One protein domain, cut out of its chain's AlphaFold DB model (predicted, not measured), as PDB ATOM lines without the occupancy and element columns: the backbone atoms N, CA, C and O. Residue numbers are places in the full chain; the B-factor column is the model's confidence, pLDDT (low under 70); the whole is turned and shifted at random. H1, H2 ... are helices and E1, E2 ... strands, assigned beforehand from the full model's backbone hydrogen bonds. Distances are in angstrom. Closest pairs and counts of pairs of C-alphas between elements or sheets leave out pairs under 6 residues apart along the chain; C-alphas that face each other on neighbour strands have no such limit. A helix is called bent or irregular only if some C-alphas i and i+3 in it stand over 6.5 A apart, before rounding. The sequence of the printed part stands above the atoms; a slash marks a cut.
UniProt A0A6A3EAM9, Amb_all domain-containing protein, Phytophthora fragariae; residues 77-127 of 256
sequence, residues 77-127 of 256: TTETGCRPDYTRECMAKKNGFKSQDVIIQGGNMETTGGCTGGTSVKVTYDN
ATOM      1  N   THR A  77      56.678   0.494  -4.540       98.31
ATOM      2  CA  THR A  77      56.788  -0.939  -4.242       98.31
ATOM      3  C   THR A  77      56.829  -1.729  -5.542       98.31
ATOM      4  O   THR A  77      56.184  -1.361  -6.526       98.31
ATOM      5  N   THR A  78      57.626  -2.795  -5.561       98.31
ATOM      6  CA  THR A  78      57.704  -3.740  -6.675       98.31
ATOM      7  C   THR A  78      57.572  -5.153  -6.145       98.31
ATOM      8  O   THR A  78      58.382  -5.578  -5.326       98.31
ATOM      9  N   GLU A  79      56.577  -5.882  -6.629       96.81
ATOM     10  CA  GLU A  79      56.231  -7.202  -6.108       96.81
ATOM     11  C   GLU A  79      55.526  -8.061  -7.161       96.81
ATOM     12  O   GLU A  79      55.313  -7.644  -8.306       96.81
ATOM     13  N   THR A  80      55.182  -9.286  -6.774       97.12
ATOM     14  CA  THR A  80      54.351 -10.170  -7.587       97.12
ATOM     15  C   THR A  80      52.901  -9.695  -7.551       97.12
ATOM     16  O   THR A  80      52.280  -9.613  -6.497       97.12
ATOM     17  N   GLY A  81      52.353  -9.412  -8.725       96.31
ATOM     18  CA  GLY A  81      50.940  -9.181  -8.970       96.31
ATOM     19  C   GLY A  81      50.331 -10.286  -9.828       96.31
ATOM     20  O   GLY A  81      50.950 -11.314 -10.113       96.31
ATOM     21  N   CYS A  82      49.105 -10.042 -10.275       94.62
ATOM     22  CA  CYS A  82      48.340 -10.968 -11.090       94.62
ATOM     23  C   CYS A  82      47.870 -10.347 -12.402       94.62
ATOM     24  O   CYS A  82      47.330  -9.242 -12.431       94.62
ATOM     25  N   ARG A  83      47.987 -11.122 -13.478       93.94
ATOM     26  CA  ARG A  83      47.354 -10.848 -14.761       93.94
ATOM     27  C   ARG A  83      46.108 -11.714 -14.931       93.94
ATOM     28  O   ARG A  83      46.259 -12.927 -15.118       93.94
ATOM     29  N   PRO A  84      44.897 -11.138 -14.911       91.12
ATOM     30  CA  PRO A  84      43.667 -11.910 -15.056       91.12
ATOM     31  C   PRO A  84      43.544 -12.552 -16.444       91.12
ATOM     32  O   PRO A  84      44.098 -12.045 -17.422       91.12
ATOM     33  N   ASP A  85      42.825 -13.666 -16.539       92.25
ATOM     34  CA  ASP A  85      42.576 -14.400 -17.788       92.25
ATOM     35  C   ASP A  85      41.633 -13.666 -18.758       92.25
ATOM     36  O   ASP A  85      41.948 -13.557 -19.945       92.25
ATOM     37  N   TYR A  86      40.568 -13.042 -18.248       85.50
ATOM     38  CA  TYR A  86      39.474 -12.403 -18.999       85.50
ATOM     39  C   TYR A  86      39.892 -11.218 -19.887       85.50
ATOM     40  O   TYR A  86      39.079 -10.636 -20.601       85.50
ATOM     41  N   THR A  87      41.167 -10.831 -19.858       85.44
ATOM     42  CA  THR A  87      41.731  -9.777 -20.716       85.44
ATOM     43  C   THR A  87      42.839 -10.259 -21.646       85.44
ATOM     44  O   THR A  87      43.285  -9.497 -22.511       85.44
ATOM     45  N   ARG A  88      43.296 -11.509 -21.504       88.56
ATOM     46  CA  ARG A  88      44.441 -12.039 -22.257       88.56
ATOM     47  C   ARG A  88      44.138 -12.181 -23.732       88.56
ATOM     48  O   ARG A  88      44.965 -11.777 -24.540       88.56
ATOM     49  N   GLU A  89      42.947 -12.656 -24.082       90.56
ATOM     50  CA  GLU A  89      42.520 -12.757 -25.482       90.56
ATOM     51  C   GLU A  89      42.524 -11.388 -26.174       90.56
ATOM     52  O   GLU A  89      42.998 -11.249 -27.300       90.56
ATOM     53  N   CYS A  90      42.072 -10.339 -25.478       88.88
ATOM     54  CA  CYS A  90      42.112  -8.971 -25.990       88.88
ATOM     55  C   CYS A  90      43.548  -8.478 -26.201       88.88
ATOM     56  O   CYS A  90      43.836  -7.850 -27.219       88.88
ATOM     57  N   MET A  91      44.461  -8.778 -25.273       89.69
ATOM     58  CA  MET A  91      45.878  -8.430 -25.424       89.69
ATOM     59  C   MET A  91      46.558  -9.223 -26.550       89.69
ATOM     60  O   MET A  91      47.361  -8.659 -27.295       89.69
ATOM     61  N   ALA A  92      46.198 -10.497 -26.730       93.62
ATOM     62  CA  ALA A  92      46.740 -11.365 -27.776       93.62
ATOM     63  C   ALA A  92      46.435 -10.855 -29.195       93.62
ATOM     64  O   ALA A  92      47.233 -11.073 -30.105       93.62
ATOM     65  N   LYS A  93      45.343 -10.095 -29.379       93.31
ATOM     66  CA  LYS A  93      44.988  -9.447 -30.660       93.31
ATOM     67  C   LYS A  93      45.957  -8.341 -31.093       93.31
ATOM     68  O   LYS A  93      45.851  -7.874 -32.221       93.31
ATOM     69  N   LYS A  94      46.861  -7.874 -30.217       89.25
ATOM     70  CA  LYS A  94      47.865  -6.825 -30.504       89.25
ATOM     71  C   LYS A  94      47.289  -5.535 -31.120       89.25
ATOM     72  O   LYS A  94      48.015  -4.747 -31.713       89.25
ATOM     73  N   ASN A  95      46.007  -5.247 -30.901       88.25
ATOM     74  CA  ASN A  95      45.304  -4.058 -31.410       88.25
ATOM     75  C   ASN A  95      45.541  -2.797 -30.551       88.25
ATOM     76  O   ASN A  95      44.771  -1.836 -30.577       88.25
ATOM     77  N   GLY A  96      46.581  -2.820 -29.719       86.25
ATOM     78  CA  GLY A  96      46.896  -1.759 -28.779       86.25
ATOM     79  C   GLY A  96      46.076  -1.768 -27.487       86.25
ATOM     80  O   GLY A  96      46.330  -0.883 -26.672       86.25
ATOM     81  N   PHE A  97      45.153  -2.714 -27.263       85.75
ATOM     82  CA  PHE A  97      44.558  -2.951 -25.944       85.75
ATOM     83  C   PHE A  97      45.652  -3.312 -24.929       85.75
ATOM     84  O   PHE A  97      46.600  -4.032 -25.237       85.75
ATOM     85  N   LYS A  98      45.527  -2.796 -23.712       84.38
ATOM     86  CA  LYS A  98      46.435  -3.081 -22.603       84.38
ATOM     87  C   LYS A  98      45.541  -3.396 -21.406       84.38
ATOM     88  O   LYS A  98      44.539  -2.720 -21.222       84.38
ATOM     89  N   SER A  99      45.826  -4.451 -20.657       85.31
ATOM     90  CA  SER A  99      45.020  -4.805 -19.484       85.31
ATOM     91  C   SER A  99      45.612  -4.233 -18.206       85.31
ATOM     92  O   SER A  99      46.808  -3.949 -18.160       85.31
ATOM     93  N   GLN A 100      44.772  -4.040 -17.186       89.81
ATOM     94  CA  GLN A 100      45.287  -3.741 -15.856       89.81
ATOM     95  C   GLN A 100      45.758  -5.046 -15.239       89.81
ATOM     96  O   GLN A 100      45.061  -6.059 -15.315       89.81
ATOM     97  N   ASP A 101      46.915  -4.997 -14.594       94.50
ATOM     98  CA  ASP A 101      47.292  -6.054 -13.668       94.50
ATOM     99  C   ASP A 101      46.682  -5.765 -12.296       94.50
ATOM    100  O   ASP A 101      46.074  -4.719 -12.058       94.50
ATOM    101  N   VAL A 102      46.805  -6.711 -11.384       94.75
ATOM    102  CA  VAL A 102      46.160  -6.681 -10.078       94.75
ATOM    103  C   VAL A 102      47.249  -6.767  -9.021       94.75
ATOM    104  O   VAL A 102      48.075  -7.680  -9.058       94.75
ATOM    105  N   ILE A 103      47.255  -5.830  -8.073       96.12
ATOM    106  CA  ILE A 103      48.053  -5.983  -6.851       96.12
ATOM    107  C   ILE A 103      47.386  -7.075  -6.005       96.12
ATOM    108  O   ILE A 103      46.177  -7.013  -5.775       96.12
ATOM    109  N   ILE A 104      48.156  -8.065  -5.551       94.56
ATOM    110  CA  ILE A 104      47.662  -9.135  -4.674       94.56
ATOM    111  C   ILE A 104      47.374  -8.527  -3.295       94.56
ATOM    112  O   ILE A 104      48.262  -7.974  -2.656       94.56
ATOM    113  N   GLN A 105      46.118  -8.582  -2.851       84.19
ATOM    114  CA  GLN A 105      45.658  -7.967  -1.602       84.19
ATOM    115  C   GLN A 105      45.121  -9.051  -0.676       84.19
ATOM    116  O   GLN A 105      44.056  -9.595  -0.951       84.19
ATOM    117  N   GLY A 106      45.826  -9.320   0.429       72.44
ATOM    118  CA  GLY A 106      45.403 -10.284   1.450       72.44
ATOM    119  C   GLY A 106      45.295 -11.720   0.920       72.44
ATOM    120  O   GLY A 106      44.311 -12.100   0.290       72.44
ATOM    121  N   GLY A 107      46.296 -12.549   1.213       85.62
ATOM    122  CA  GLY A 107      46.351 -13.930   0.730       85.62
ATOM    123  C   GLY A 107      47.154 -14.056  -0.563       85.62
ATOM    124  O   GLY A 107      48.286 -13.583  -0.625       85.62
ATOM    125  N   ASN A 108      46.600 -14.726  -1.574       88.00
ATOM    126  CA  ASN A 108      47.308 -15.099  -2.801       88.00
ATOM    127  C   ASN A 108      46.517 -14.712  -4.072       88.00
ATOM    128  O   ASN A 108      45.509 -14.002  -4.010       88.00
ATOM    129  N   MET A 109      46.999 -15.139  -5.245       87.94
ATOM    130  CA  MET A 109      46.354 -14.846  -6.533       87.94
ATOM    131  C   MET A 109      44.921 -15.385  -6.623       87.94
ATOM    132  O   MET A 109      44.075 -14.715  -7.198       87.94
ATOM    133  N   GLU A 110      44.634 -16.546  -6.034       86.12
ATOM    134  CA  GLU A 110      43.309 -17.178  -6.087       86.12
ATOM    135  C   GLU A 110      42.291 -16.456  -5.196       86.12
ATOM    136  O   GLU A 110      41.103 -16.417  -5.509       86.12
ATOM    137  N   THR A 111      42.752 -15.850  -4.097       87.81
ATOM    138  CA  THR A 111      41.881 -15.157  -3.134       87.81
ATOM    139  C   THR A 111      41.745 -13.658  -3.401       87.81
ATOM    140  O   THR A 111      40.827 -13.018  -2.885       87.81
ATOM    141  N   THR A 112      42.641 -13.066  -4.197       89.12
ATOM    142  CA  THR A 112      42.617 -11.627  -4.485       89.12
ATOM    143  C   THR A 112      41.475 -11.273  -5.436       89.12
ATOM    144  O   THR A 112      41.440 -11.682  -6.596       89.12
ATOM    145  N   GLY A 113      40.576 -10.392  -4.991       87.50
ATOM    146  CA  GLY A 113      39.511  -9.867  -5.847       87.50
ATOM    147  C   GLY A 113      40.055  -9.184  -7.110       87.50
ATOM    148  O   GLY A 113      40.950  -8.346  -7.038       87.50
ATOM    149  N   GLY A 114      39.489  -9.511  -8.273       86.44
ATOM    150  CA  GLY A 114      39.914  -8.980  -9.576       86.44
ATOM    151  C   GLY A 114      40.946  -9.844 -10.311       86.44
ATOM    152  O   GLY A 114      41.176  -9.607 -11.498       86.44
ATOM    153  N   CYS A 115      41.505 -10.859  -9.645       88.69
ATOM    154  CA  CYS A 115      42.418 -11.843 -10.218       88.69
ATOM    155  C   CYS A 115      41.718 -13.205 -10.388       88.69
ATOM    156  O   CYS A 115      41.756 -14.052  -9.507       88.69
ATOM    157  N   THR A 116      41.071 -13.430 -11.532       87.56
ATOM    158  CA  THR A 116      40.510 -14.747 -11.893       87.56
ATOM    159  C   THR A 116      41.428 -15.423 -12.912       87.56
ATOM    160  O   THR A 116      41.967 -14.742 -13.790       87.56
ATOM    161  N   GLY A 117      41.692 -16.726 -12.736       89.75
ATOM    162  CA  GLY A 117      42.578 -17.507 -13.617       89.75
ATOM    163  C   GLY A 117      43.982 -16.905 -13.772       89.75
ATOM    164  O   GLY A 117      44.583 -16.969 -14.847       89.75
ATOM    165  N   GLY A 118      44.469 -16.227 -12.729       90.25
ATOM    166  CA  GLY A 118      45.622 -15.333 -12.765       90.25
ATOM    167  C   GLY A 118      46.948 -15.984 -13.159       90.25
ATOM    168  O   GLY A 118      47.202 -17.144 -12.868       90.25
ATOM    169  N   THR A 119      47.823 -15.213 -13.805       93.81
ATOM    170  CA  THR A 119      49.242 -15.563 -13.987       93.81
ATOM    171  C   THR A 119      50.096 -14.526 -13.287       93.81
ATOM    172  O   THR A 119      49.735 -13.349 -13.245       93.81
ATOM    173  N   SER A 120      51.225 -14.973 -12.743       94.88
ATOM    174  CA  SER A 120      52.170 -14.101 -12.056       94.88
ATOM    175  C   SER A 120      52.772 -13.071 -13.015       94.88
ATOM    176  O   SER A 120      53.154 -13.382 -14.145       94.88
ATOM    177  N   VAL A 121      52.858 -11.829 -12.552       95.75
ATOM    178  CA  VAL A 121      53.470 -10.696 -13.252       95.75
ATOM    179  C   VAL A 121      54.158  -9.818 -12.220       95.75
ATOM    180  O   VAL A 121      53.632  -9.605 -11.136       95.75
ATOM    181  N   LYS A 122      55.314  -9.248 -12.557       97.69
ATOM    182  CA  LYS A 122      55.940  -8.213 -11.734       97.69
ATOM    183  C   LYS A 122      55.186  -6.891 -11.898       97.69
ATOM    184  O   LYS A 122      55.094  -6.379 -13.014       97.69
ATOM    185  N   VAL A 123      54.675  -6.340 -10.802       97.38
ATOM    186  CA  VAL A 123      53.991  -5.038 -10.771       97.38
ATOM    187  C   VAL A 123      54.823  -4.025  -9.994       97.38
ATOM    188  O   VAL A 123      55.493  -4.376  -9.027       97.38
ATOM    189  N   THR A 124      54.765  -2.761 -10.416       98.00
ATOM    190  CA  THR A 124      55.386  -1.629  -9.719       98.00
ATOM    191  C   THR A 124      54.364  -0.512  -9.579       98.00
ATOM    192  O   THR A 124      53.670  -0.178 -10.550       98.00
ATOM    193  N   TYR A 125      54.269   0.063  -8.384       98.06
ATOM    194  CA  TYR A 125      53.298   1.107  -8.076       98.06
ATOM    195  C   TYR A 125      53.819   2.130  -7.074       98.06
ATOM    196  O   TYR A 125      54.729   1.866  -6.290       98.06
ATOM    197  N   ASP A 126      53.207   3.308  -7.120       98.50
ATOM    198  CA  ASP A 126      53.429   4.398  -6.181       98.50
ATOM    199  C   ASP A 126      52.609   4.176  -4.903       98.50
ATOM    200  O   ASP A 126      51.392   3.963  -4.969       98.50
ATOM    201  N   ASN A 127      53.254   4.222  -3.739       98.25
ATOM    202  CA  ASN A 127      52.587   3.940  -2.467       98.25
ATOM    203  C   ASN A 127      51.626   5.056  -2.034       98.25
ATOM    204  O   ASN A 127      50.691   4.790  -1.272       98.25
TER     205      ASN A 127
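This is residues 77 to 127 of the 256 residues of the protein "Amb_all domain-containing protein" of Phytophthora fragariae (UniProt A0A6A3EAM9). A small sheet of three antiparallel strands, order E2 - E1 - E3, has the short helix H1 beyond one end, and a long loop, residues 104 to 118, joins E2 to E3. The printed part has 51 residues, in the order E1, H1, E2, E3, class mixed. It is only just compact, close to loose, with a radius of gyration of the C-alphas of 11.3 A and spans of 32 by 23 by 13 A.

Start at E1, residues 77 to 83, the inner strand. E3, residues 119 to 126, is antiparallel to it at 141 degrees; look at N 81 and O 121, 2.7 A. E2, residues 101 to 103, is antiparallel to E1 at 127 degrees, with N 82 and O 102 at 2.8 A. H1, residues 85 to 92, is not on the sheet; it is irregular, with C-alphas 86 and 89 7.2 A apart and 2 of 4 O i to N i+4 pairs within hydrogen-bond range.

Find C-alpha 77 at (56.788, -0.939, -4.242); E1 runs 17.3 A from there. H1 measures 11.2 A and E2 6.9 A. E3 bends by 50 degrees at residue 122 and ends, after 21.8 A, at C-alpha 126, (53.429, 4.398, -6.181).

The C-alphas farthest apart, Asn 95 and Gly 107, are 33.6 A apart. The printed part has no cut, E2 to E3 is a long link, and no printed residue is under 70 in pLDDT.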